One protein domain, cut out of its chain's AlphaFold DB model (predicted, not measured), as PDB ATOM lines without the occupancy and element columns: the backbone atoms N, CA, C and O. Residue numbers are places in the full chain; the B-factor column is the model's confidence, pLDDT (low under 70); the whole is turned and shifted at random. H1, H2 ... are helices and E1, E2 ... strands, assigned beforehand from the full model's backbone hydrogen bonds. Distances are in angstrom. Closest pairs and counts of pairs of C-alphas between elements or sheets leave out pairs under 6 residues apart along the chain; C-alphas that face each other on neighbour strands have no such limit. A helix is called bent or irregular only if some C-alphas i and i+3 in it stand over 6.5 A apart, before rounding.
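This is residues 76 to 262 of the 265 residues of an uncharacterized protein of Polynucleobacter asymbioticus (strain DSM 18221 / CIP 109841 / QLW-P1DMWA-1) (UniProt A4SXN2). A strongly twisted, curled sheet of five strands, E2, E3, E10, E9 and E5, makes a wall along one side of a small rounded body; its longest part is the sharply bent hairpin of E2 and E3. Toward the other side lie three small sheets, set apart from the wall's strands but for E6 near E3: the pair E1 and E4, the hairpin E6 and E7, and E8, E11 and E12 with the short helix H2 on them, while the stretch of residues 190 to 201 runs through the middle. The printed part has 187 residues, with elements in the order E1, E2, E3, H1, E4, E5, E6, E7, E8, E9, E10, E11, H2, E12. The class is mostly strand, though under half of the residues are in named elements, and neighbour strands in each of the four sheets are antiparallel. The whole is compact, with a radius of gyration of the C-alphas of 15.1 A and spans of 42 by 37 by 29 A.

In the large sheet, E3 is residues 110 to 124, 30.2 A from C-alpha 110 at (-28.197, 48.239, -54.347) to C-alpha 124; E2 is residues 94 to 105, 21.8 A; and E10 is residues 215 to 221, 19.0 A. E9 is residues 202 to 205 and E5 residues 158 to 160. E1, residues 79 to 83, spans 13.2 A from C-alpha 79 at (-16.957, 60.856, -52.057), and E4, residues 137 to 141, spans 13.3 A. E6 is residues 169 to 172 and E7 residues 180 to 183. E8 is residues 187 to 189, E11 residues 236 to 239, and E12 residues 258 to 261, ending with C-alpha 261 at (-6.333, 49.549, -63.877). The helices are H1, residues 126 to 131, and H2, residues 248 to 253, 10.5 A long.

The large sheet runs E2, E3, E10, E9, E5, with E2 and E5 as edge strands. E2 bends by 105 degrees at residue 98 and E3 by 94 degrees at residue 115; in this hairpin N 101 and O 114 are 2.9 A apart. E3 and E10 have N 119 and O 218 at 2.9 A, the hairpin E9 and E10 has N 204 and O 217 at 2.8 A, and E9 and E5 have N 203 and O 159 at 2.8 A. Residues 86 to 87 form a short antiparallel pairing with residues 123 to 124 of E3. The closest C-alphas of E3 and E6 are those of Pro 122 and Pro 171, 6.1 A apart. In the hairpin E6 and E7, N 182 and O 170 are 3.0 A apart. The closest C-alphas of H1 and E6 are those of Ile 128 and Tyr 170, 6.8 A apart. In E1 and E4, N 82 and O 138 are 2.8 A apart; both strands are apart from E3 and E10, for instance. In the sheet E8, E11, E12, N 189 and O 237 are 2.8 A apart, and N 261 and O 236 are 2.7 A apart. H2 is on this sheet at a height of 8.4 A, over E8 and only just not over E11, where 2 of its 6 C-alphas fall. On the local plane it stands at 34 degrees to E8, slantwise to the strands; the C-alphas of Cys 189 and Cys 252 are the closest, 5.5 A apart. Each O i to N i+4 pair is within hydrogen-bond range in H1; H2 has 0 of 2, but 3 of 3 O i to N i+3 pairs. H2 is neither bent nor irregular, but only just: C-alphas 248 and 251 are 6.1 A apart.

The two C-alphas farthest apart are those of Lys 109 and Gly 211, 43.3 A. The printed part has no cut. The long links are E4 to E5, E8 to E9 and E10 to E11. The mean pLDDT of the printed part is 93.3, and residue 228 is under 70.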
ATOM      1  N   LYS A  76     -23.114  60.343 -56.112       79.69
ATOM      2  CA  LYS A  76     -23.908  59.277 -55.471       79.69
ATOM      3  C   LYS A  76     -23.101  58.487 -54.454       79.69
ATOM      4  O   LYS A  76     -23.658  58.108 -53.430       79.69
ATOM      5  N   THR A  77     -21.818  58.255 -54.718       81.00
ATOM      6  CA  THR A  77     -20.938  57.513 -53.806       81.00
ATOM      7  C   THR A  77     -20.691  58.268 -52.499       81.00
ATOM      8  O   THR A  77     -20.289  57.668 -51.506       81.00
ATOM      9  N   GLY A  78     -20.961  59.580 -52.480       86.62
ATOM     10  CA  GLY A  78     -20.689  60.427 -51.326       86.62
ATOM     11  C   GLY A  78     -19.188  60.587 -51.104       86.62
ATOM     12  O   GLY A  78     -18.740  60.559 -49.962       86.62
ATOM     13  N   LEU A  79     -18.400  60.686 -52.181       90.62
ATOM     14  CA  LEU A  79     -16.957  60.856 -52.057       90.62
ATOM     15  C   LEU A  79     -16.643  62.105 -51.224       90.62
ATOM     16  O   LEU A  79     -17.015  63.219 -51.596       90.62
ATOM     17  N   THR A  80     -15.964  61.910 -50.102       92.00
ATOM     18  CA  THR A  80     -15.648  62.969 -49.146       92.00
ATOM     19  C   THR A  80     -14.339  62.682 -48.417       92.00
ATOM     20  O   THR A  80     -13.794  61.576 -48.467       92.00
ATOM     21  N   GLN A  81     -13.839  63.702 -47.732       92.94
ATOM     22  CA  GLN A  81     -12.721  63.608 -46.807       92.94
ATOM     23  C   GLN A  81     -13.237  63.317 -45.396       92.94
ATOM     24  O   GLN A  81     -14.060  64.057 -44.858       92.94
ATOM     25  N   CYS A  82     -12.725  62.252 -44.791       94.56
ATOM     26  CA  CYS A  82     -13.004  61.862 -43.419       94.56
ATOM     27  C   CYS A  82     -11.794  62.174 -42.536       94.56
ATOM     28  O   CYS A  82     -10.680  61.720 -42.795       94.56
ATOM     29  N   GLN A  83     -12.031  62.966 -41.492       94.50
ATOM     30  CA  GLN A  83     -11.018  63.375 -40.522       94.50
ATOM     31  C   GLN A  83     -10.795  62.286 -39.466       94.50
ATOM     32  O   GLN A  83     -11.745  61.632 -39.033       94.50
ATOM     33  N   GLY A  84      -9.558  62.164 -38.984       94.50
ATOM     34  CA  GLY A  84      -9.201  61.282 -37.872       94.50
ATOM     35  C   GLY A  84      -8.518  59.988 -38.304       94.50
ATOM     36  O   GLY A  84      -8.185  59.794 -39.466       94.50
ATOM     37  N   GLU A  85      -8.250  59.112 -37.335       97.19
ATOM     38  CA  GLU A  85      -7.538  57.858 -37.593       97.19
ATOM     39  C   GLU A  85      -8.335  56.935 -38.520       97.19
ATOM     40  O   GLU A  85      -9.548  56.770 -38.355       97.19
ATOM     41  N   PHE A  86      -7.631  56.244 -39.414       98.12
ATOM     42  CA  PHE A  86      -8.218  55.258 -40.319       98.12
ATOM     43  C   PHE A  86      -7.276  54.081 -40.567       98.12
ATOM     44  O   PHE A  86      -6.067  54.183 -40.367       98.12
ATOM     45  N   ALA A  87      -7.826  52.952 -41.007       98.31
ATOM     46  CA  ALA A  87      -7.032  51.820 -41.474       98.31
ATOM     47  C   ALA A  87      -6.641  52.018 -42.951       98.31
ATOM     48  O   ALA A  87      -7.508  52.247 -43.793       98.31
ATOM     49  N   LEU A  88      -5.354  51.915 -43.289       97.56
ATOM     50  CA  LEU A  88      -4.868  52.014 -44.672       97.56
ATOM     51  C   LEU A  88      -4.476  50.634 -45.196       97.56
ATOM     52  O   LEU A  88      -3.335  50.200 -45.083       97.56
ATOM     53  N   CYS A  89      -5.436  49.942 -45.797       97.62
ATOM     54  CA  CYS A  89      -5.264  48.554 -46.216       97.62
ATOM     55  C   CYS A  89      -4.400  48.351 -47.466       97.62
ATOM     56  O   CYS A  89      -4.043  47.219 -47.765       97.62
ATOM     57  N   ALA A  90      -4.007  49.419 -48.168       94.50
ATOM     58  CA  ALA A  90      -3.148  49.335 -49.353       94.50
ATOM     59  C   ALA A  90      -1.777  48.676 -49.087       94.50
ATOM     60  O   ALA A  90      -1.077  48.332 -50.030       94.50
ATOM     61  N   ALA A  91      -1.385  48.515 -47.818       94.19
ATOM     62  CA  ALA A  91      -0.147  47.871 -47.384       94.19
ATOM     63  C   ALA A  91      -0.192  46.333 -47.371       94.19
ATOM     64  O   ALA A  91       0.838  45.704 -47.107       94.19
ATOM     65  N   SER A  92      -1.379  45.749 -47.561       97.12
ATOM     66  CA  SER A  92      -1.685  44.417 -47.044       97.12
ATOM     67  C   SER A  92      -2.161  43.440 -48.115       97.12
ATOM     68  O   SER A  92      -2.881  43.777 -49.057       97.12
ATOM     69  N   THR A  93      -1.770  42.193 -47.918       97.56
ATOM     70  CA  THR A  93      -2.350  40.996 -48.516       97.56
ATOM     71  C   THR A  93      -3.435  40.434 -47.600       97.56
ATOM     72  O   THR A  93      -3.554  40.828 -46.436       97.56
ATOM     73  N   CYS A  94      -4.293  39.568 -48.135       98.31
ATOM     74  CA  CYS A  94      -5.492  39.135 -47.424       98.31
ATOM     75  C   CYS A  94      -5.670  37.621 -47.464       98.31
ATOM     76  O   CYS A  94      -5.275  36.939 -48.407       98.31
ATOM     77  N   THR A  95      -6.330  37.090 -46.436       98.38
ATOM     78  CA  THR A  95      -6.642  35.661 -46.331       98.38
ATOM     79  C   THR A  95      -8.144  35.435 -46.511       98.38
ATOM     80  O   THR A  95      -8.927  36.099 -45.826       98.38
ATOM     81  N   PRO A  96      -8.589  34.503 -47.378       98.19
ATOM     82  CA  PRO A  96     -10.000  34.143 -47.482       98.19
ATOM     83  C   PRO A  96     -10.558  33.678 -46.137       98.19
ATOM     84  O   PRO A  96      -9.945  32.868 -45.444       98.19
ATOM     85  N   THR A  97     -11.754  34.140 -45.791       98.12
ATOM     86  CA  THR A  97     -12.437  33.725 -44.554       98.12
ATOM     87  C   THR A  97     -13.371  32.530 -44.761       98.12
ATOM     88  O   THR A  97     -13.787  31.898 -43.791       98.12
ATOM     89  N   GLY A  98     -13.749  32.251 -46.016       97.56
ATOM     90  CA  GLY A  98     -14.813  31.308 -46.377       97.56
ATOM     91  C   GLY A  98     -16.235  31.838 -46.141       97.56
ATOM     92  O   GLY A  98     -17.200  31.093 -46.311       97.56
ATOM     93  N   LYS A  99     -16.384  33.103 -45.732       98.06
ATOM     94  CA  LYS A  99     -17.675  33.771 -45.529       98.06
ATOM     95  C   LYS A  99     -18.027  34.663 -46.714       98.06
ATOM     96  O   LYS A  99     -17.212  34.922 -47.597       98.06
ATOM     97  N   LYS A 100     -19.263  35.161 -46.698       97.19
ATOM     98  CA  LYS A 100     -19.761  36.167 -47.637       97.19
ATOM     99  C   LYS A 100     -19.899  37.510 -46.928       97.19
ATOM    100  O   LYS A 100     -20.405  37.547 -45.808       97.19
ATOM    101  N   ILE A 101     -19.570  38.594 -47.620       96.00
ATOM    102  CA  ILE A 101     -19.794  39.970 -47.168       96.00
ATOM    103  C   ILE A 101     -20.811  40.667 -48.074       96.00
ATOM    104  O   ILE A 101     -20.793  40.505 -49.296       96.00
ATOM    105  N   LYS A 102     -21.728  41.430 -47.467       94.81
ATOM    106  CA  LYS A 102     -22.695  42.269 -48.182       94.81
ATOM    107  C   LYS A 102     -22.103  43.658 -48.389       94.81
ATOM    108  O   LYS A 102     -21.751  44.319 -47.418       94.81
ATOM    109  N   VAL A 103     -22.056  44.085 -49.642       93.94
ATOM    110  CA  VAL A 103     -21.481  45.360 -50.072       93.94
ATOM    111  C   VAL A 103     -22.587  46.237 -50.637       93.94
ATOM    112  O   VAL A 103     -23.397  45.757 -51.431       93.94
ATOM    113  N   ASN A 104     -22.638  47.491 -50.199       91.94
ATOM    114  CA  ASN A 104     -23.484  48.546 -50.738       91.94
ATOM    115  C   ASN A 104     -22.879  49.056 -52.048       91.94
ATOM    116  O   ASN A 104     -21.692  49.361 -52.106       91.94
ATOM    117  N   GLU A 105     -23.719  49.144 -53.074       87.94
ATOM    118  CA  GLU A 105     -23.355  49.513 -54.440       87.94
ATOM    119  C   GLU A 105     -24.309  50.608 -54.961       87.94
ATOM    120  O   GLU A 105     -25.487  50.663 -54.578       87.94
ATOM    121  N   ASP A 106     -23.846  51.429 -55.908       85.62
ATOM    122  CA  ASP A 106     -24.646  52.474 -56.587       85.62
ATOM    123  C   ASP A 106     -25.165  53.559 -55.628       85.62
ATOM    124  O   ASP A 106     -26.334  53.957 -55.674       85.62
ATOM    125  N   GLY A 107     -24.288  54.048 -54.751       84.88
ATOM    126  CA  GLY A 107     -24.617  55.031 -53.723       84.88
ATOM    127  C   GLY A 107     -25.598  54.483 -52.690       84.88
ATOM    128  O   GLY A 107     -26.552  55.169 -52.323       84.88
ATOM    129  N   GLY A 108     -25.418  53.225 -52.286       86.31
ATOM    130  CA  GLY A 108     -26.235  52.561 -51.267       86.31
ATOM    131  C   GLY A 108     -27.613  52.099 -51.738       86.31
ATOM    132  O   GLY A 108     -28.416  51.639 -50.928       86.31
ATOM    133  N   LYS A 109     -27.918  52.210 -53.037       87.88
ATOM    134  CA  LYS A 109     -29.228  51.829 -53.598       87.88
ATOM    135  C   LYS A 109     -29.368  50.337 -53.832       87.88
ATOM    136  O   LYS A 109     -30.477  49.805 -53.812       87.88
ATOM    137  N   THR A 110     -28.254  49.675 -54.102       89.56
ATOM    138  CA  THR A 110     -28.197  48.239 -54.347       89.56
ATOM    139  C   THR A 110     -27.185  47.595 -53.420       89.56
ATOM    140  O   THR A 110     -26.400  48.272 -52.761       89.56
ATOM    141  N   SER A 111     -27.229  46.271 -53.332       91.69
ATOM    142  CA  SER A 111     -26.237  45.530 -52.570       91.69
ATOM    143  C   SER A 111     -25.981  44.168 -53.180       91.69
ATOM    144  O   SER A 111     -26.923  43.534 -53.668       91.69
ATOM    145  N   ARG A 112     -24.749  43.682 -53.066       92.31
ATOM    146  CA  ARG A 112     -24.334  42.375 -53.577       92.31
ATOM    147  C   ARG A 112     -23.524  41.613 -52.535       92.31
ATOM    148  O   ARG A 112     -22.914  42.205 -51.648       92.31
ATOM    149  N   LEU A 113     -23.560  40.285 -52.629       94.88
ATOM    150  CA  LEU A 113     -22.723  39.399 -51.828       94.88
ATOM    151  C   LEU A 113     -21.434  39.060 -52.577       94.88
ATOM    152  O   LEU A 113     -21.487  38.605 -53.721       94.88
ATOM    153  N   TYR A 114     -20.310  39.211 -51.890       95.81
ATOM    154  CA  TYR A 114     -18.976  38.826 -52.347       95.81
ATOM    155  C   TYR A 114     -18.371  37.803 -51.388       95.81
ATOM    156  O   TYR A 114     -18.814  37.698 -50.245       95.81
ATOM    157  N   GLU A 115     -17.371  37.047 -51.843       97.62
ATOM    158  CA  GLU A 115     -16.521  36.289 -50.918       97.62
ATOM    159  C   GLU A 115     -15.744  37.273 -50.035       97.62
ATOM    160  O   GLU A 115     -15.350  38.343 -50.497       97.62
ATOM    161  N   GLU A 116     -15.549  36.931 -48.769       97.94
ATOM    162  CA  GLU A 116     -14.900  37.789 -47.778       97.94
ATOM    163  C   GLU A 116     -13.446  37.360 -47.547       97.94
ATOM    164  O   GLU A 116     -13.155  36.183 -47.308       97.94
ATOM    165  N   ALA A 117     -12.541  38.333 -47.531       98.25
ATOM    166  CA  ALA A 117     -11.175  38.187 -47.050       98.25
ATOM    167  C   ALA A 117     -10.945  39.014 -45.780       98.25
ATOM    168  O   ALA A 117     -11.576  40.047 -45.563       98.25
ATOM    169  N   SER A 118     -10.017  38.548 -44.950       98.25
ATOM    170  CA  SER A 118      -9.514  39.246 -43.771       98.25
ATOM    171  C   SER A 118      -8.137  39.817 -44.083       98.25
ATOM    172  O   SER A 118      -7.251  39.077 -44.517       98.25
ATOM    173  N   CYS A 119      -7.949  41.109 -43.836       98.31
ATOM    174  CA  CYS A 119      -6.704  41.830 -44.094       98.31
ATOM    175  C   CYS A 119      -6.256  42.546 -42.814       98.31
ATOM    176  O   CYS A 119      -7.077  43.178 -42.147       98.31
ATOM    177  N   THR A 120      -4.966  42.481 -42.478       98.12
ATOM    178  CA  THR A 120      -4.404  43.242 -41.348       98.12
ATOM    179  C   THR A 120      -3.855  44.555 -41.871       98.12
ATOM    180  O   THR A 120      -2.852  44.565 -42.579       98.12
ATOM    181  N   CYS A 121      -4.504  45.663 -41.543       98.25
ATOM    182  CA  CYS A 121      -4.188  46.974 -42.093       98.25
ATOM    183  C   CYS A 121      -3.543  47.862 -41.028       98.25
ATOM    184  O   CYS A 121      -4.021  47.896 -39.892       98.25
ATOM    185  N   PRO A 122      -2.490  48.623 -41.350       97.62
ATOM    186  CA  PRO A 122      -1.960  49.608 -40.423       97.62
ATOM    187  C   PRO A 122      -2.963  50.735 -40.175       97.62
ATOM    188  O   PRO A 122      -3.679  51.164 -41.081       97.62
ATOM    189  N   ILE A 123      -2.993  51.233 -38.942       98.25
ATOM    190  CA  ILE A 123      -3.752  52.431 -38.589       98.25
ATOM    191  C   ILE A 123      -2.868  53.643 -38.847       98.25
ATOM    192  O   ILE A 123      -1.792  53.773 -38.261       98.25
ATOM    193  N   ILE A 124      -3.342  54.537 -39.707       97.94
ATOM    194  CA  ILE A 124      -2.747  55.851 -39.905       97.94
ATOM    195  C   ILE A 124      -3.222  56.737 -38.766       97.94
ATOM    196  O   ILE A 124      -4.416  56.985 -38.594       97.94
ATOM    197  N   ASP A 125      -2.260  57.172 -37.965       96.94
ATOM    198  CA  ASP A 125      -2.465  58.084 -36.858       96.94
ATOM    199  C   ASP A 125      -1.821  59.442 -37.148       96.94
ATOM    200  O   ASP A 125      -1.179  59.668 -38.180       96.94
ATOM    201  N   LYS A 126      -1.993  60.364 -36.201       96.94
ATOM    202  CA  LYS A 126      -1.462  61.721 -36.307       96.94
ATOM    203  C   LYS A 126       0.054  61.740 -36.523       96.94
ATOM    204  O   LYS A 126       0.534  62.534 -37.320       96.94
ATOM    205  N   LYS A 127       0.799  60.841 -35.871       96.56
ATOM    206  CA  LYS A 127       2.259  60.774 -35.991       96.56
ATOM    207  C   LYS A 127       2.677  60.389 -37.410       96.56
ATOM    208  O   LYS A 127       3.625  60.964 -37.940       96.56
ATOM    209  N   ILE A 128       1.994  59.419 -38.020       96.88
ATOM    210  CA  ILE A 128       2.272  59.015 -39.405       96.88
ATOM    211  C   ILE A 128       1.908  60.144 -40.376       96.88
ATOM    212  O   ILE A 128       2.695  60.430 -41.277       96.88
ATOM    213  N   ALA A 129       0.768  60.812 -40.183       96.88
ATOM    214  CA  ALA A 129       0.359  61.941 -41.024       96.88
ATOM    215  C   ALA A 129       1.364  63.108 -40.960       96.88
ATOM    216  O   ALA A 129       1.852  63.561 -41.995       96.88
ATOM    217  N   GLU A 130       1.780  63.505 -39.755       97.06
ATOM    218  CA  GLU A 130       2.788  64.554 -39.542       97.06
ATOM    219  C   GLU A 130       4.146  64.191 -40.155       97.06
ATOM    220  O   GLU A 130       4.784  65.037 -40.777       97.06
ATOM    221  N   ALA A 131       4.574  62.927 -40.054       96.81
ATOM    222  CA  ALA A 131       5.812  62.459 -40.679       96.81
ATOM    223  C   ALA A 131       5.771  62.508 -42.218       96.81
ATOM    224  O   ALA A 131       6.819  62.590 -42.856       96.81
ATOM    225  N   ASN A 132       4.574  62.473 -42.809       96.56
ATOM    226  CA  ASN A 132       4.357  62.671 -44.241       96.56
ATOM    227  C   ASN A 132       4.096  64.148 -44.605       96.56
ATOM    228  O   ASN A 132       3.990  64.461 -45.787       96.56
ATOM    229  N   GLY A 133       4.007  65.055 -43.625       96.69
ATOM    230  CA  GLY A 133       3.735  66.476 -43.854       96.69
ATOM    231  C   GLY A 133       2.317  66.764 -44.355       96.69
ATOM    232  O   GLY A 133       2.127  67.720 -45.105       96.69
ATOM    233  N   VAL A 134       1.337  65.936 -43.982       95.06
ATOM    234  CA  VAL A 134      -0.062  66.057 -44.423       95.06
ATOM    235  C   VAL A 134      -1.033  66.015 -43.245       95.06
ATOM    236  O   VAL A 134      -0.697  65.538 -42.159       95.06
ATOM    237  N   ASP A 135      -2.259  66.479 -43.474       94.81
ATOM    238  CA  ASP A 135      -3.342  66.358 -42.499       94.81
ATOM    239  C   ASP A 135      -3.786  64.897 -42.328       94.81
ATOM    240  O   ASP A 135      -3.730  64.088 -43.261       94.81
ATOM    241  N   LEU A 136      -4.271  64.552 -41.130       95.81
ATOM    242  CA  LEU A 136      -4.817  63.226 -40.828       95.81
ATOM    243  C   LEU A 136      -6.223  63.068 -41.432       95.81
ATOM    244  O   LEU A 136      -7.242  63.172 -40.743       95.81
ATOM    245  N   VAL A 137      -6.248  62.835 -42.743       93.81
ATOM    246  CA  VAL A 137      -7.460  62.741 -43.558       93.81
ATOM    247  C   VAL A 137      -7.387  61.529 -44.475       93.81
ATOM    248  O   VAL A 137      -6.394  61.320 -45.171       93.81
ATOM    249  N   GLY A 138      -8.467  60.753 -44.506       93.88
ATOM    250  CA  GLY A 138      -8.692  59.707 -45.499       93.88
ATOM    251  C   GLY A 138      -9.802  60.093 -46.471       93.88
ATOM    252  O   GLY A 138     -10.720  60.837 -46.132       93.88
ATOM    253  N   LEU A 139      -9.735  59.582 -47.693       93.31
ATOM    254  CA  LEU A 139     -10.817  59.658 -48.669       93.31
ATOM    255  C   LEU A 139     -11.750  58.466 -48.481       93.31
ATOM    256  O   LEU A 139     -11.280  57.332 -48.362       93.31
ATOM    257  N   ALA A 140     -13.056  58.722 -48.507       92.75
ATOM    258  CA  ALA A 140     -14.094  57.706 -48.383       92.75
ATOM    259  C   ALA A 140     -15.243  57.962 -49.361       92.75
ATOM    260  O   ALA A 140     -15.665  59.102 -49.544       92.75
ATOM    261  N   ALA A 141     -15.790  56.901 -49.942       92.75
ATOM    262  CA  ALA A 141     -17.095  56.900 -50.587       92.75
ATOM    263  C   ALA A 141     -18.130  56.398 -49.572       92.75
ATOM    264  O   ALA A 141     -18.396  55.203 -49.469       92.75
ATOM    265  N   VAL A 142     -18.696  57.319 -48.785       92.75
ATOM    266  CA  VAL A 142     -19.485  56.968 -47.588       92.75
ATOM    267  C   VAL A 142     -20.787  56.216 -47.882       92.75
ATOM    268  O   VAL A 142     -21.377  55.652 -46.962       92.75
ATOM    269  N   ASN A 143     -21.241  56.195 -49.138       92.44
ATOM    270  CA  ASN A 143     -22.420  55.443 -49.573       92.44
ATOM    271  C   ASN A 143     -22.074  54.092 -50.237       92.44
ATOM    272  O   ASN A 143     -22.985  53.394 -50.681       92.44
ATOM    273  N   GLU A 144     -20.796  53.727 -50.332       91.31
ATOM    274  CA  GLU A 144     -20.316  52.445 -50.871       91.31
ATOM    275  C   GLU A 144     -19.758  51.557 -49.738       91.31
ATOM    276  O   GLU A 144     -19.701  51.958 -48.569       91.31
ATOM    277  N   GLY A 145     -19.356  50.325 -50.062       91.75
ATOM    278  CA  GLY A 145     -18.754  49.415 -49.084       91.75
ATOM    279  C   GLY A 145     -19.767  48.974 -48.028       91.75
ATOM    280  O   GLY A 145     -20.854  48.503 -48.360       91.75
ATOM    281  N   ASN A 146     -19.451  49.123 -46.744       92.62
ATOM    282  CA  ASN A 146     -20.434  48.937 -45.665       92.62
ATOM    283  C   ASN A 146     -20.606  50.181 -44.776       92.62
ATOM    284  O   ASN A 146     -21.242  50.108 -43.717       92.62
ATOM    285  N   MET A 147     -20.116  51.331 -45.246       93.12
ATOM    286  CA  MET A 147     -20.430  52.632 -44.663       93.12
ATOM    287  C   MET A 147     -21.915  52.983 -44.854       93.12
ATOM    288  O   MET A 147     -22.634  52.403 -45.676       93.12
ATOM    289  N   LYS A 148     -22.399  53.915 -44.026       89.19
ATOM    290  CA  LYS A 148     -23.815  54.320 -43.946       89.19
ATOM    291  C   LYS A 148     -23.996  55.829 -44.124       89.19
ATOM    292  O   LYS A 148     -24.753  56.458 -43.391       89.19
ATOM    293  N   GLY A 149     -23.265  56.413 -45.068       90.31
ATOM    294  CA  GLY A 149     -23.384  57.822 -45.439       90.31
ATOM    295  C   GLY A 149     -22.684  58.811 -44.506       90.31
ATOM    296  O   GLY A 149     -22.917  60.009 -44.630       90.31
ATOM    297  N   SER A 150     -21.839  58.347 -43.577       91.81
ATOM    298  CA  SER A 150     -21.120  59.210 -42.630       91.81
ATOM    299  C   SER A 150     -19.677  58.755 -42.403       91.81
ATOM    300  O   SER A 150     -19.396  57.558 -42.414       91.81
ATOM    301  N   CYS A 151     -18.789  59.719 -42.143       94.62
ATOM    302  CA  CYS A 151     -17.423  59.503 -41.656       94.62
ATOM    303  C   CYS A 151     -17.359  59.166 -40.157       94.62
ATOM    304  O   CYS A 151     -16.277  58.876 -39.643       94.62
ATOM    305  N   ASP A 152     -18.486  59.234 -39.443       94.38
ATOM    306  CA  ASP A 152     -18.531  58.943 -38.013       94.38
ATOM    307  C   ASP A 152     -17.979  57.552 -37.732       94.38
ATOM    308  O   ASP A 152     -18.287  56.580 -38.427       94.38
ATOM    309  N   ARG A 153     -17.165  57.453 -36.683       93.56
ATOM    310  CA  ARG A 153     -16.533  56.199 -36.278       93.56
ATOM    311  C   ARG A 153     -17.596  55.092 -36.113       93.56
ATOM    312  O   ARG A 153     -18.615  55.348 -35.470       93.56
ATOM    313  N   PRO A 154     -17.355  53.851 -36.591       93.69
ATOM    314  CA  PRO A 154     -18.382  52.801 -36.588       93.69
ATOM    315  C   PRO A 154     -18.800  52.369 -35.174       93.69
ATOM    316  O   PRO A 154     -19.883  51.825 -34.971       93.69
ATOM    317  N   GLY A 155     -17.933  52.603 -34.187       94.19
ATOM    318  CA  GLY A 155     -18.193  52.331 -32.783       94.19
ATOM    319  C   GLY A 155     -16.911  52.189 -31.954       94.19
ATOM    320  O   GLY A 155     -15.792  52.356 -32.463       94.19
ATOM    321  N   PRO A 156     -17.047  51.871 -30.656       95.81
ATOM    322  CA  PRO A 156     -15.914  51.575 -29.784       95.81
ATOM    323  C   PRO A 156     -15.077  50.410 -30.330       95.81
ATOM    324  O   PRO A 156     -15.617  49.380 -30.719       95.81
ATOM    325  N   GLY A 157     -13.750  50.573 -30.388       96.56
ATOM    326  CA  GLY A 157     -12.844  49.540 -30.918       96.56
ATOM    327  C   GLY A 157     -12.952  49.284 -32.429       96.56
ATOM    328  O   GLY A 157     -12.265  48.406 -32.943       96.56
ATOM    329  N   LYS A 158     -13.769  50.057 -33.154       97.38
ATOM    330  CA  LYS A 158     -13.968  49.937 -34.604       97.38
ATOM    331  C   LYS A 158     -13.420  51.141 -35.345       97.38
ATOM    332  O   LYS A 158     -13.462  52.245 -34.815       97.38
ATOM    333  N   ILE A 159     -12.914  50.949 -36.551       97.88
ATOM    334  CA  ILE A 159     -12.349  52.011 -37.387       97.88
ATOM    335  C   ILE A 159     -12.739  51.764 -38.842       97.88
ATOM    336  O   ILE A 159     -12.954  50.617 -39.221       97.88
ATOM    337  N   TRP A 160     -12.857  52.817 -39.641       97.75
ATOM    338  CA  TRP A 160     -13.071  52.676 -41.078       97.75
ATOM    339  C   TRP A 160     -11.742  52.532 -41.815       97.75
ATOM    340  O   TRP A 160     -10.730  53.114 -41.407       97.75
ATOM    341  N   SER A 161     -11.750  51.784 -42.913       97.12
ATOM    342  CA  SER A 161     -10.649  51.751 -43.867       97.12
ATOM    343  C   SER A 161     -10.837  52.771 -44.987       97.12
ATOM    344  O   SER A 161     -11.861  52.795 -45.673       97.12
ATOM    345  N   TYR A 162      -9.817  53.603 -45.197       95.50
ATOM    346  CA  TYR A 162      -9.827  54.680 -46.187       95.50
ATOM    347  C   TYR A 162      -8.637  54.582 -47.135       95.50
ATOM    348  O   TYR A 162      -7.664  53.867 -46.890       95.50
ATOM    349  N   PHE A 163      -8.725  55.343 -48.220       91.50
ATOM    350  CA  PHE A 163      -7.603  55.614 -49.104       91.50
ATOM    351  C   PHE A 163      -6.944  56.946 -48.724       91.50
ATOM    352  O   PHE A 163      -7.624  57.864 -48.269       91.50
ATOM    353  N   ALA A 164      -5.636  57.082 -48.939       90.00
ATOM    354  CA  ALA A 164      -4.929  58.345 -48.750       90.00
ATOM    355  C   ALA A 164      -3.811  58.487 -49.788       90.00
ATOM    356  O   ALA A 164      -2.862  57.710 -49.781       90.00
ATOM    357  N   SER A 165      -3.904  59.493 -50.662       81.56
ATOM    358  CA  SER A 165      -2.872  59.772 -51.674       81.56
ATOM    359  C   SER A 165      -1.671  60.547 -51.118       81.56
ATOM    360  O   SER A 165      -0.575  60.448 -51.660       81.56
ATOM    361  N   GLY A 166      -1.857  61.304 -50.031       87.88
ATOM    362  CA  GLY A 166      -0.796  62.100 -49.400       87.88
ATOM    363  C   GLY A 166       0.117  61.321 -48.445       87.88
ATOM    364  O   GLY A 166       1.169  61.819 -48.058       87.88
ATOM    365  N   ILE A 167      -0.263  60.097 -48.062       93.62
ATOM    366  CA  ILE A 167       0.500  59.256 -47.135       93.62
ATOM    367  C   ILE A 167       1.343  58.281 -47.957       93.62
ATOM    368  O   ILE A 167       0.851  57.262 -48.432       93.62
ATOM    369  N   THR A 168       2.623  58.603 -48.141       94.75
ATOM    370  CA  THR A 168       3.534  57.833 -49.008       94.75
ATOM    371  C   THR A 168       4.484  56.936 -48.228       94.75
ATOM    372  O   THR A 168       4.954  55.938 -48.766       94.75
ATOM    373  N   VAL A 169       4.741  57.243 -46.954       96.81
ATOM    374  CA  VAL A 169       5.518  56.410 -46.034       96.81
ATOM    375  C   VAL A 169       4.604  55.940 -44.914       96.81
ATOM    376  O   VAL A 169       4.142  56.733 -44.094       96.81
ATOM    377  N   TYR A 170       4.352  54.638 -44.861       96.81
ATOM    378  CA  TYR A 170       3.499  54.024 -43.849       96.81
ATOM    379  C   TYR A 170       3.952  52.587 -43.559       96.81
ATOM    380  O   TYR A 170       4.781  52.038 -44.291       96.81
ATOM    381  N   PRO A 171       3.493  51.973 -42.457       97.56
ATOM    382  CA  PRO A 171       3.800  50.579 -42.149       97.56
ATOM    383  C   PRO A 171       3.412  49.618 -43.281       97.56
ATOM    384  O   PRO A 171       2.251  49.572 -43.674       97.56
ATOM    385  N   GLN A 172       4.359  48.825 -43.779       97.44
ATOM    386  CA  GLN A 172       4.114  47.850 -44.851       97.44
ATOM    387  C   GLN A 172       4.112  46.427 -44.298       97.44
ATOM    388  O   GLN A 172       5.110  46.023 -43.702       97.44
ATOM    389  N   GLU A 173       3.047  45.647 -44.523       96.62
ATOM    390  CA  GLU A 173       2.977  44.243 -44.067       96.62
ATOM    391  C   GLU A 173       4.203  43.454 -44.545       96.62
ATOM    392  O   GLU A 173       4.836  42.735 -43.777       96.62
ATOM    393  N   SER A 174       4.584  43.684 -45.803       96.44
ATOM    394  CA  SER A 174       5.695  43.016 -46.484       96.44
ATOM    395  C   SER A 174       7.102  43.405 -46.025       96.44
ATOM    396  O   SER A 174       8.075  42.831 -46.511       96.44
ATOM    397  N   ALA A 175       7.247  44.388 -45.135       96.62
ATOM    398  CA  ALA A 175       8.558  44.819 -44.668       96.62
ATOM    399  C   ALA A 175       9.200  43.807 -43.701       96.62
ATOM    400  O   ALA A 175       8.536  42.960 -43.111       96.62
ATOM    401  N   THR A 176      10.511  43.950 -43.487       93.38
ATOM    402  CA  THR A 176      11.255  43.214 -42.454       93.38
ATOM    403  C   THR A 176      11.880  44.218 -41.476       93.38
ATOM    404  O   THR A 176      12.769  44.973 -41.889       93.38
ATOM    405  N   PRO A 177      11.442  44.265 -40.199       93.38
ATOM    406  CA  PRO A 177      10.323  43.502 -39.624       93.38
ATOM    407  C   PRO A 177       8.949  43.893 -40.225       93.38
ATOM    408  O   PRO A 177       8.835  45.003 -40.760       93.38
ATOM    409  N   PRO A 178       7.920  43.022 -40.131       92.75
ATOM    410  CA  PRO A 178       6.577  43.305 -40.638       92.75
ATOM    411  C   PRO A 178       6.019  44.611 -40.093       92.75
ATOM    412  O   PRO A 178       6.216  44.947 -38.924       92.75
ATOM    413  N   PHE A 179       5.327  45.351 -40.954       95.44
ATOM    414  CA  PHE A 179       4.795  46.679 -40.655       95.44
ATOM    415  C   PHE A 179       5.867  47.713 -40.262       95.44
ATOM    416  O   PHE A 179       5.556  48.756 -39.690       95.44
ATOM    417  N   ALA A 180       7.139  47.509 -40.611       95.69
ATOM    418  CA  ALA A 180       8.097  48.608 -40.549       95.69
ATOM    419  C   ALA A 180       7.665  49.745 -41.505       95.69
ATOM    420  O   ALA A 180       7.203  49.466 -42.618       95.69
ATOM    421  N   PRO A 181       7.828  51.025 -41.113       96.56
ATOM    422  CA  PRO A 181       7.560  52.150 -41.997       96.56
ATOM    423  C   PRO A 181       8.451  52.101 -43.234       96.56
ATOM    424  O   PRO A 181       9.684  51.996 -43.149       96.56
ATOM    425  N   ARG A 182       7.811  52.172 -44.394       97.25
ATOM    426  CA  ARG A 182       8.455  52.097 -45.697       97.25
ATOM    427  C   ARG A 182       7.677  52.935 -46.704       97.25
ATOM    428  O   ARG A 182       6.473  53.134 -46.554       97.25
ATOM    429  N   THR A 183       8.374  53.427 -47.719       96.94
ATOM    430  CA  THR A 183       7.727  54.099 -48.847       96.94
ATOM    431  C   THR A 183       6.834  53.106 -49.581       96.94
ATOM    432  O   THR A 183       7.215  51.960 -49.792       96.94
ATOM    433  N   ALA A 184       5.635  53.508 -49.965       94.06
ATOM    434  CA  ALA A 184       4.768  52.654 -50.751       94.06
ATOM    435  C   ALA A 184       5.375  52.407 -52.137       94.06
ATOM    436  O   ALA A 184       5.828  53.342 -52.800       94.06
ATOM    437  N   VAL A 185       5.395  51.145 -52.562       93.25
ATOM    438  CA  VAL A 185       5.909  50.747 -53.875       93.25
ATOM    439  C   VAL A 185       4.734  50.186 -54.670       93.25
ATOM    440  O   VAL A 185       4.296  49.073 -54.362       93.25
ATOM    441  N   PRO A 186       4.187  50.942 -55.639       91.75
ATOM    442  CA  PRO A 186       3.095  50.454 -56.464       91.75
ATOM    443  C   PRO A 186       3.573  49.310 -57.356       91.75
ATOM    444  O   PRO A 186       4.711  49.288 -57.831       91.75
ATOM    445  N   GLN A 187       2.683  48.357 -57.581       91.50
ATOM    446  CA  GLN A 187       2.897  47.196 -58.424       91.50
ATOM    447  C   GLN A 187       1.658  46.920 -59.257       91.50
ATOM    448  O   GLN A 187       0.529  47.087 -58.790       91.50
ATOM    449  N   THR A 188       1.890  46.402 -60.457       93.62
ATOM    450  CA  THR A 188       0.826  45.989 -61.363       93.62
ATOM    451  C   THR A 188       0.700  44.474 -61.373       93.62
ATOM    452  O   THR A 188       1.621  43.760 -61.773       93.62
ATOM    453  N   CYS A 189      -0.469  43.978 -60.989       93.06
ATOM    454  CA  CYS A 189      -0.868  42.595 -61.195       93.06
ATOM    455  C   CYS A 189      -1.519  42.439 -62.569       93.06
ATOM    456  O   CYS A 189      -2.329  43.268 -62.986       93.06
ATOM    457  N   ALA A 190      -1.169  41.362 -63.272       92.75
ATOM    458  CA  ALA A 190      -1.657  41.100 -64.621       92.75
ATOM    459  C   ALA A 190      -3.189  40.975 -64.677       92.75
ATOM    460  O   ALA A 190      -3.828  40.588 -63.694       92.75
ATOM    461  N   ALA A 191      -3.768  41.243 -65.851       91.25
ATOM    462  CA  ALA A 191      -5.191  41.031 -66.088       91.25
ATOM    463  C   ALA A 191      -5.615  39.596 -65.731       91.25
ATOM    464  O   ALA A 191      -4.893  38.632 -65.997       91.25
ATOM    465  N   GLY A 192      -6.781  39.466 -65.100       88.31
ATOM    466  CA  GLY A 192      -7.287  38.198 -64.570       88.31
ATOM    467  C   GLY A 192      -6.804  37.861 -63.156       88.31
ATOM    468  O   GLY A 192      -7.291  36.889 -62.577       88.31
ATOM    469  N   SER A 193      -5.905  38.664 -62.572       92.44
ATOM    470  CA  SER A 193      -5.594  38.585 -61.140       92.44
ATOM    471  C   SER A 193      -6.830  38.915 -60.298       92.44
ATOM    472  O   SER A 193      -7.711  39.663 -60.723       92.44
ATOM    473  N   VAL A 194      -6.885  38.370 -59.083       93.44
ATOM    474  CA  VAL A 194      -7.975  38.624 -58.134       93.44
ATOM    475  C   VAL A 194      -7.415  39.368 -56.932       93.44
ATOM    476  O   VAL A 194      -6.510  38.880 -56.259       93.44
ATOM    477  N   GLY A 195      -7.968  40.547 -56.671       94.81
ATOM    478  CA  GLY A 195      -7.619  41.377 -55.530       94.81
ATOM    479  C   GLY A 195      -8.766  41.543 -54.545       94.81
ATOM    480  O   GLY A 195      -9.871  41.027 -54.745       94.81
ATOM    481  N   THR A 196      -8.487  42.295 -53.489       96.50
ATOM    482  CA  THR A 196      -9.441  42.630 -52.433       96.50
ATOM    483  C   THR A 196      -9.668  44.140 -52.414       96.50
ATOM    484  O   THR A 196      -8.701  44.901 -52.413       96.50
ATOM    485  N   ASN A 197     -10.921  44.593 -52.358       95.12
ATOM    486  CA  ASN A 197     -11.218  46.007 -52.133       95.12
ATOM    487  C   ASN A 197     -11.531  46.229 -50.654       95.12
ATOM    488  O   ASN A 197     -12.545  45.761 -50.156       95.12
ATOM    489  N   CYS A 198     -10.669  46.964 -49.960       95.62
ATOM    490  CA  CYS A 198     -10.884  47.339 -48.567       95.62
ATOM    491  C   CYS A 198     -11.259  48.813 -48.403       95.62
ATOM    492  O   CYS A 198     -11.130  49.338 -47.306       95.62
ATOM    493  N   TRP A 199     -11.678  49.530 -49.439       94.12
ATOM    494  CA  TRP A 199     -12.065  50.930 -49.296       94.12
ATOM    495  C   TRP A 199     -13.503  51.055 -48.770       94.12
ATOM    496  O   TRP A 199     -14.418  50.492 -49.361       94.12
ATOM    497  N   ASN A 200     -13.715  51.812 -47.686       93.81
ATOM    498  CA  ASN A 200     -15.026  52.023 -47.039       93.81
ATOM    499  C   ASN A 200     -15.560  50.798 -46.275       93.81
ATOM    500  O   ASN A 200     -16.768  50.538 -46.269       93.81
ATOM    501  N   PHE A 201     -14.665  50.047 -45.626       96.00
ATOM    502  CA  PHE A 201     -15.027  48.865 -44.845       96.00
ATOM    503  C   PHE A 201     -14.753  49.040 -43.350       96.00
ATOM    504  O   PHE A 201     -13.783  49.665 -42.922       96.00
ATOM    505  N   GLU A 202     -15.654  48.511 -42.525       96.25
ATOM    506  CA  GLU A 202     -15.452  48.455 -41.080       96.25
ATOM    507  C   GLU A 202     -14.310  47.489 -40.734       96.25
ATOM    508  O   GLU A 202     -14.281  46.334 -41.167       96.25
ATOM    509  N   CYS A 203     -13.420  47.946 -39.862       98.31
ATOM    510  CA  CYS A 203     -12.338  47.169 -39.289       98.31
ATOM    511  C   CYS A 203     -12.436  47.129 -37.765       98.31
ATOM    512  O   CYS A 203     -12.960  48.040 -37.113       98.31
ATOM    513  N   THR A 204     -11.870  46.084 -37.176       98.38
ATOM    514  CA  THR A 204     -11.703  45.956 -35.726       98.38
ATOM    515  C   THR A 204     -10.271  46.309 -35.366       98.38
ATOM    516  O   THR A 204      -9.346  45.732 -35.922       98.38
ATOM    517  N   VAL A 205     -10.079  47.263 -34.454       98.38
ATOM    518  CA  VAL A 205      -8.742  47.651 -33.987       98.38
ATOM    519  C   VAL A 205      -8.121  46.480 -33.232       98.38
ATOM    520  O   VAL A 205      -8.731  45.947 -32.300       98.38
ATOM    521  N   ASP A 206      -6.911  46.098 -33.622       97.75
ATOM    522  CA  ASP A 206      -6.212  44.977 -33.009       97.75
ATOM    523  C   ASP A 206      -5.636  45.371 -31.646       97.75
ATOM    524  O   ASP A 206      -5.436  46.547 -31.320       97.75
ATOM    525  N   LYS A 207      -5.344  44.363 -30.820       96.06
ATOM    526  CA  LYS A 207      -4.674  44.601 -29.541       96.06
ATOM    527  C   LYS A 207      -3.273  45.173 -29.798       96.06
ATOM    528  O   LYS A 207      -2.547  44.601 -30.611       96.06
ATOM    529  N   PRO A 208      -2.860  46.237 -29.085       91.69
ATOM    530  CA  PRO A 208      -1.518  46.786 -29.225       91.69
ATOM    531  C   PRO A 208      -0.448  45.721 -28.977       91.69
ATOM    532  O   PRO A 208      -0.535  44.961 -28.010       91.69
ATOM    533  N   GLN A 209       0.577  45.703 -29.824       88.75
ATOM    534  CA  GLN A 209       1.763  44.877 -29.634       88.75
ATOM    535  C   GLN A 209       2.968  45.778 -29.327       88.75
ATOM    536  O   GLN A 209       3.181  46.761 -30.042       88.75
ATOM    537  N   PRO A 210       3.755  45.492 -28.273       88.56
ATOM    538  CA  PRO A 210       4.937  46.284 -27.951       88.56
ATOM    539  C   PRO A 210       5.912  46.352 -29.130       88.56
ATOM    540  O   PRO A 210       6.325  45.324 -29.655       88.56
ATOM    541  N   GLY A 211       6.292  47.566 -29.534       85.38
ATOM    542  CA  GLY A 211       7.252  47.786 -30.621       85.38
ATOM    543  C   GLY A 211       6.683  47.667 -32.040       85.38
ATOM    544  O   GLY A 211       7.414  47.948 -32.987       85.38
ATOM    545  N   SER A 212       5.401  47.331 -32.196       88.56
ATOM    546  CA  SER A 212       4.722  47.283 -33.495       88.56
ATOM    547  C   SER A 212       3.814  48.504 -33.681       88.56
ATOM    548  O   SER A 212       3.286  49.041 -32.700       88.56
ATOM    549  N   PRO A 213       3.594  48.964 -34.924       92.94
ATOM    550  CA  PRO A 213       2.562  49.958 -35.189       92.94
ATOM    551  C   PRO A 213       1.176  49.401 -34.861       92.94
ATOM    552  O   PRO A 213       0.957  48.190 -34.801       92.94
ATOM    553  N   ARG A 214       0.217  50.306 -34.663       97.00
ATOM    554  CA  ARG A 214      -1.183  49.926 -34.478       97.00
ATOM    555  C   ARG A 214      -1.750  49.373 -35.782       97.00
ATOM    556  O   ARG A 214      -1.532  49.950 -36.846       97.00
ATOM    557  N   THR A 215      -2.526  48.304 -35.672       97.88
ATOM    558  CA  THR A 215      -3.199  47.660 -36.801       97.88
ATOM    559  C   THR A 215      -4.692  47.491 -36.527       97.88
ATOM    560  O   THR A 215      -5.169  47.647 -35.395       97.88
ATOM    561  N   ALA A 216      -5.443  47.225 -37.586       98.44
ATOM    562  CA  ALA A 216      -6.827  46.807 -37.534       98.44
ATOM    563  C   ALA A 216      -7.056  45.653 -38.510       98.44
ATOM    564  O   ALA A 216      -6.596  45.694 -39.652       98.44
ATOM    565  N   THR A 217      -7.837  44.670 -38.085       98.38
ATOM    566  CA  THR A 217      -8.328  43.605 -38.955       98.38
ATOM    567  C   THR A 217      -9.586  44.077 -39.679       98.38
ATOM    568  O   THR A 217     -10.612  44.354 -39.046       98.38
ATOM    569  N   CYS A 218      -9.512  44.168 -41.004       98.31
ATOM    570  CA  CYS A 218     -10.606  44.568 -41.886       98.31
ATOM    571  C   CYS A 218     -11.173  43.355 -42.627       98.31
ATOM    572  O   CYS A 218     -10.416  42.482 -43.058       98.31
ATOM    573  N   PHE A 219     -12.494  43.322 -42.799       97.44
ATOM    574  CA  PHE A 219     -13.179  42.316 -43.611       97.44
ATOM    575  C   PHE A 219     -13.644  42.953 -44.911       97.44
ATOM    576  O   PHE A 219     -14.396  43.928 -44.894       97.44
ATOM    577  N   CYS A 220     -13.171  42.411 -46.026       96.81
ATOM    578  CA  CYS A 220     -13.238  43.070 -47.318       96.81
ATOM    579  C   CYS A 220     -13.699  42.099 -48.414       96.81
ATOM    580  O   CYS A 220     -13.365  40.911 -48.367       96.81
ATOM    581  N   PRO A 221     -14.454  42.565 -49.415       96.94
ATOM    582  CA  PRO A 221     -14.872  41.749 -50.544       96.94
ATOM    583  C   PRO A 221     -13.718  41.408 -51.492       96.94
ATOM    584  O   PRO A 221     -12.926  42.256 -51.911       96.94
ATOM    585  N   ILE A 222     -13.687  40.143 -51.899       96.81
ATOM    586  CA  ILE A 222     -12.800  39.621 -52.936       96.81
ATOM    587  C   ILE A 222     -13.421  39.890 -54.311       96.81
ATOM    588  O   ILE A 222     -14.574  39.530 -54.572       96.81
ATOM    589  N   GLY A 223     -12.637  40.470 -55.222       92.81
ATOM    590  CA  GLY A 223     -13.030  40.711 -56.613       92.81
ATOM    591  C   GLY A 223     -14.019  41.863 -56.817       92.81
ATOM    592  O   GLY A 223     -14.633  41.958 -57.882       92.81
ATOM    593  N   GLU A 224     -14.193  42.724 -55.816       91.19
ATOM    594  CA  GLU A 224     -14.889  44.004 -55.948       91.19
ATOM    595  C   GLU A 224     -13.911  45.090 -56.445       91.19
ATOM    596  O   GLU A 224     -12.731  45.091 -56.113       91.19
ATOM    597  N   SER A 225     -14.408  46.003 -57.270       84.88
ATOM    598  CA  SER A 225     -13.780  47.261 -57.682       84.88
ATOM    599  C   SER A 225     -14.055  48.357 -56.641       84.88
ATOM    600  O   SER A 225     -14.827  48.139 -55.715       84.88
ATOM    601  N   TYR A 226     -13.474  49.554 -56.772       75.38
ATOM    602  CA  TYR A 226     -13.545  50.620 -55.754       75.38
ATOM    603  C   TYR A 226     -14.956  51.142 -55.427       75.38
ATOM    604  O   TYR A 226     -15.168  51.741 -54.380       75.38
ATOM    605  N   ILE A 227     -15.917  50.983 -56.336       72.88
ATOM    606  CA  ILE A 227     -17.254  51.592 -56.219       72.88
ATOM    607  C   ILE A 227     -18.364  50.553 -56.405       72.88
ATOM    608  O   ILE A 227     -19.246  50.728 -57.257       72.88
ATOM    609  N   GLY A 228     -18.283  49.428 -55.690       67.56
ATOM    610  CA  GLY A 228     -19.419  48.517 -55.592       67.56
ATOM    611  C   GLY A 228     -19.740  47.796 -56.895       67.56
ATOM    612  O   GLY A 228     -20.893  47.728 -57.302       67.56
ATOM    613  N   HIS A 229     -18.746  47.327 -57.642       73.81
ATOM    614  CA  HIS A 229     -19.010  46.438 -58.776       73.81
ATOM    615  C   HIS A 229     -17.931  45.382 -58.889       73.81
ATOM    616  O   HIS A 229     -16.803  45.585 -58.463       73.81
ATOM    617  N   LYS A 230     -18.260  44.248 -59.503       83.06
ATOM    618  CA  LYS A 230     -17.275  43.197 -59.752       83.06
ATOM    619  C   LYS A 230     -16.172  43.731 -60.675       83.06
ATOM    620  O   LYS A 230     -16.491  44.264 -61.737       83.06
ATOM    621  N   ALA A 231     -14.912  43.556 -60.283       84.06
ATOM    622  CA  ALA A 231     -13.765  43.889 -61.120       84.06
ATOM    623  C   ALA A 231     -13.823  43.105 -62.444       84.06
ATOM    624  O   ALA A 231     -14.219  41.929 -62.462       84.06
ATOM    625  N   SER A 232     -13.468  43.746 -63.561       85.25
ATOM    626  CA  SER A 232     -13.467  43.067 -64.855       85.25
ATOM    627  C   SER A 232     -12.228  42.172 -64.964       85.25
ATOM    628  O   SER A 232     -11.129  42.589 -64.608       85.25
ATOM    629  N   PRO A 233     -12.351  40.944 -65.503       85.75
ATOM    630  CA  PRO A 233     -11.202  40.057 -65.686       85.75
ATOM    631  C   PRO A 233     -10.205  40.574 -66.737       85.75
ATOM    632  O   PRO A 233      -9.137  39.994 -66.896       85.75
ATOM    633  N   LYS A 234     -10.557  41.628 -67.485       87.38
ATOM    634  CA  LYS A 234      -9.665  42.291 -68.446       87.38
ATOM    635  C   LYS A 234      -8.825  43.390 -67.799       87.38
ATOM    636  O   LYS A 234      -7.897  43.876 -68.438       87.38
ATOM    637  N   ASP A 235      -9.161  43.782 -66.578       86.81
ATOM    638  CA  ASP A 235      -8.486  44.867 -65.889       86.81
ATOM    639  C   ASP A 235      -7.243  44.295 -65.207       86.81
ATOM    640  O   ASP A 235      -7.297  43.238 -64.569       86.81
ATOM    641  N   ALA A 236      -6.114  44.987 -65.350       91.69
ATOM    642  CA  ALA A 236      -4.982  44.775 -64.457       91.69
ATOM    643  C   ALA A 236      -5.342  45.324 -63.067       91.69
ATOM    644  O   ALA A 236      -6.332  46.038 -62.922       91.69
ATOM    645  N   LEU A 237      -4.561  45.017 -62.036       92.00
ATOM    646  CA  LEU A 237      -4.769  45.589 -60.701       92.00
ATOM    647  C   LEU A 237      -3.531  46.370 -60.282       92.00
ATOM    648  O   LEU A 237      -2.419  45.887 -60.468       92.00
ATOM    649  N   GLU A 238      -3.720  47.539 -59.682       92.56
ATOM    650  CA  GLU A 238      -2.660  48.248 -58.974       92.56
ATOM    651  C   GLU A 238      -2.744  47.917 -57.485       92.56
ATOM    652  O   GLU A 238      -3.819  47.975 -56.884       92.56
ATOM    653  N   THR A 239      -1.613  47.578 -56.878       94.38
ATOM    654  CA  THR A 239      -1.497  47.359 -55.435       94.38
ATOM    655  C   THR A 239      -0.231  48.002 -54.894       94.38
ATOM    656  O   THR A 239       0.776  48.081 -55.588       94.38
ATOM    657  N   MET A 240      -0.269  48.436 -53.636       95.00
ATOM    658  CA  MET A 240       0.934  48.823 -52.893       95.00
ATOM    659  C   MET A 240       1.367  47.740 -51.890       95.00
ATOM    660  O   MET A 240       2.353  47.917 -51.173       95.00
ATOM    661  N   ALA A 241       0.660  46.606 -51.852       95.75
ATOM    662  CA  ALA A 241       0.983  45.474 -51.001       95.75
ATOM    663  C   ALA A 241       2.175  44.693 -51.566       95.75
ATOM    664  O   ALA A 241       2.402  44.640 -52.773       95.75
ATOM    665  N   GLY A 242       2.951  44.058 -50.687       95.25
ATOM    666  CA  GLY A 242       4.055  43.194 -51.115       95.25
ATOM    667  C   GLY A 242       5.293  43.892 -51.660       95.25
ATOM    668  O   GLY A 242       6.203  43.195 -52.099       95.25
ATOM    669  N   GLY A 243       5.359  45.231 -51.648       95.00
ATOM    670  CA  GLY A 243       6.483  46.007 -52.204       95.00
ATOM    671  C   GLY A 243       7.864  45.593 -51.693       95.00
ATOM    672  O   GLY A 243       8.868  45.835 -52.356       95.00
ATOM    673  N   TYR A 244       7.905  44.945 -50.529       96.38
ATOM    674  CA  TYR A 244       9.122  44.534 -49.841       96.38
ATOM    675  C   TYR A 244       9.292  43.017 -49.726       96.38
ATOM    676  O   TYR A 244      10.229  42.557 -49.072       96.38
ATOM    677  N   TYR A 245       8.438  42.226 -50.382       95.19
ATOM    678  CA  TYR A 245       8.693  40.796 -50.528       95.19
ATOM    679  C   TYR A 245       9.963  40.549 -51.356       95.19
ATOM    680  O   TYR A 245      10.292  41.353 -52.231       95.19
ATOM    681  N   PRO A 246      10.660  39.411 -51.156       93.44
ATOM    682  CA  PRO A 246      11.801  39.035 -51.997       93.44
ATOM    683  C   PRO A 246      11.455  38.991 -53.492       93.44
ATOM    684  O   PRO A 246      12.301  39.266 -54.338       93.44
ATOM    685  N   SER A 247      10.199  38.661 -53.808       93.50
ATOM    686  CA  SER A 247       9.609  38.786 -55.136       93.50
ATOM    687  C   SER A 247       8.315  39.597 -55.009       93.50
ATOM    688  O   SER A 247       7.304  39.038 -54.587       93.50
ATOM    689  N   PRO A 248       8.323  40.906 -55.325       90.75
ATOM    690  CA  PRO A 248       7.165  41.777 -55.108       90.75
ATOM    691  C   PRO A 248       5.878  41.253 -55.765       90.75
ATOM    692  O   PRO A 248       4.825  41.201 -55.126       90.75
ATOM    693  N   THR A 249       5.994  40.720 -56.988       90.50
ATOM    694  CA  THR A 249       4.877  40.151 -57.763       90.50
ATOM    695  C   THR A 249       4.187  38.972 -57.075       90.50
ATOM    696  O   THR A 249       3.053  38.642 -57.424       90.50
ATOM    697  N   GLN A 250       4.817  38.356 -56.068       94.38
ATOM    698  CA  GLN A 250       4.193  37.333 -55.233       94.38
ATOM    699  C   GLN A 250       2.914  37.845 -54.556       94.38
ATOM    700  O   GLN A 250       1.991  37.062 -54.352       94.38
ATOM    701  N   ALA A 251       2.802  39.145 -54.263       95.31
ATOM    702  CA  ALA A 251       1.577  39.696 -53.690       95.31
ATOM    703  C   ALA A 251       0.356  39.512 -54.592       95.31
ATOM    704  O   ALA A 251      -0.741  39.321 -54.077       95.31
ATOM    705  N   CYS A 252       0.526  39.466 -55.917       95.06
ATOM    706  CA  CYS A 252      -0.574  39.275 -56.864       95.06
ATOM    707  C   CYS A 252      -1.286  37.921 -56.731       95.06
ATOM    708  O   CYS A 252      -2.416  37.783 -57.198       95.06
ATOM    709  N   SER A 253      -0.668  36.929 -56.081       95.44
ATOM    710  CA  SER A 253      -1.295  35.638 -55.768       95.44
ATOM    711  C   SER A 253      -1.809  35.535 -54.326       95.44
ATOM    712  O   SER A 253      -2.325  34.489 -53.935       95.44
ATOM    713  N   GLN A 254      -1.708  36.612 -53.540       96.56
ATOM    714  CA  GLN A 254      -2.053  36.661 -52.113       96.56
ATOM    715  C   GLN A 254      -3.238  37.598 -51.826       96.56
ATOM    716  O   GLN A 254      -3.312  38.215 -50.766       96.56
ATOM    717  N   LEU A 255      -4.165  37.720 -52.785       96.81
ATOM    718  CA  LEU A 255      -5.352  38.583 -52.687       96.81
ATOM    719  C   LEU A 255      -5.008  39.997 -52.196       96.81
ATOM    720  O   LEU A 255      -5.539  40.446 -51.172       96.81
ATOM    721  N   PRO A 256      -4.098  40.696 -52.895       97.31
ATOM    722  CA  PRO A 256      -3.598  41.968 -52.419       97.31
ATOM    723  C   PRO A 256      -4.737  42.983 -52.385       97.31
ATOM    724  O   PRO A 256      -5.621  42.988 -53.258       97.31
ATOM    725  N   VAL A 257      -4.702  43.876 -51.400       96.69
ATOM    726  CA  VAL A 257      -5.577  45.044 -51.438       96.69
ATOM    727  C   VAL A 257      -5.162  45.891 -52.626       96.69
ATOM    728  O   VAL A 257      -3.998  46.269 -52.770       96.69
ATOM    729  N   SER A 258      -6.098  46.117 -53.531       94.06
ATOM    730  CA  SER A 258      -5.796  46.643 -54.856       94.06
ATOM    731  C   SER A 258      -7.017  47.317 -55.452       94.06
ATOM    732  O   SER A 258      -8.124  47.216 -54.917       94.06
ATOM    733  N   GLY A 259      -6.834  47.946 -56.603       88.75
ATOM    734  CA  GLY A 259      -7.971  48.170 -57.474       88.75
ATOM    735  C   GLY A 259      -7.619  48.263 -58.945       88.75
ATOM    736  O   GLY A 259      -6.447  48.266 -59.323       88.75
ATOM    737  N   PRO A 260      -8.654  48.242 -59.794       86.69
ATOM    738  CA  PRO A 260      -8.490  47.873 -61.189       86.69
ATOM    739  C   PRO A 260      -7.903  49.004 -62.021       86.69
ATOM    740  O   PRO A 260      -8.440  50.103 -62.008       86.69
ATOM    741  N   ILE A 261      -6.855  48.717 -62.790       84.56
ATOM    742  CA  ILE A 261      -6.333  49.549 -63.877       84.56
ATOM    743  C   ILE A 261      -7.127  49.202 -65.132       84.56
ATOM    744  O   ILE A 261      -6.935  48.117 -65.695       84.56
ATOM    745  N   PRO A 262      -8.036  50.086 -65.583       71.38
ATOM    746  CA  PRO A 262      -8.788  49.826 -66.793       71.38
ATOM    747  C   PRO A 262      -7.846  49.718 -67.990       71.38
ATOM    748  O   PRO A 262      -6.958  50.546 -68.168       71.38
TER     749      PRO A 262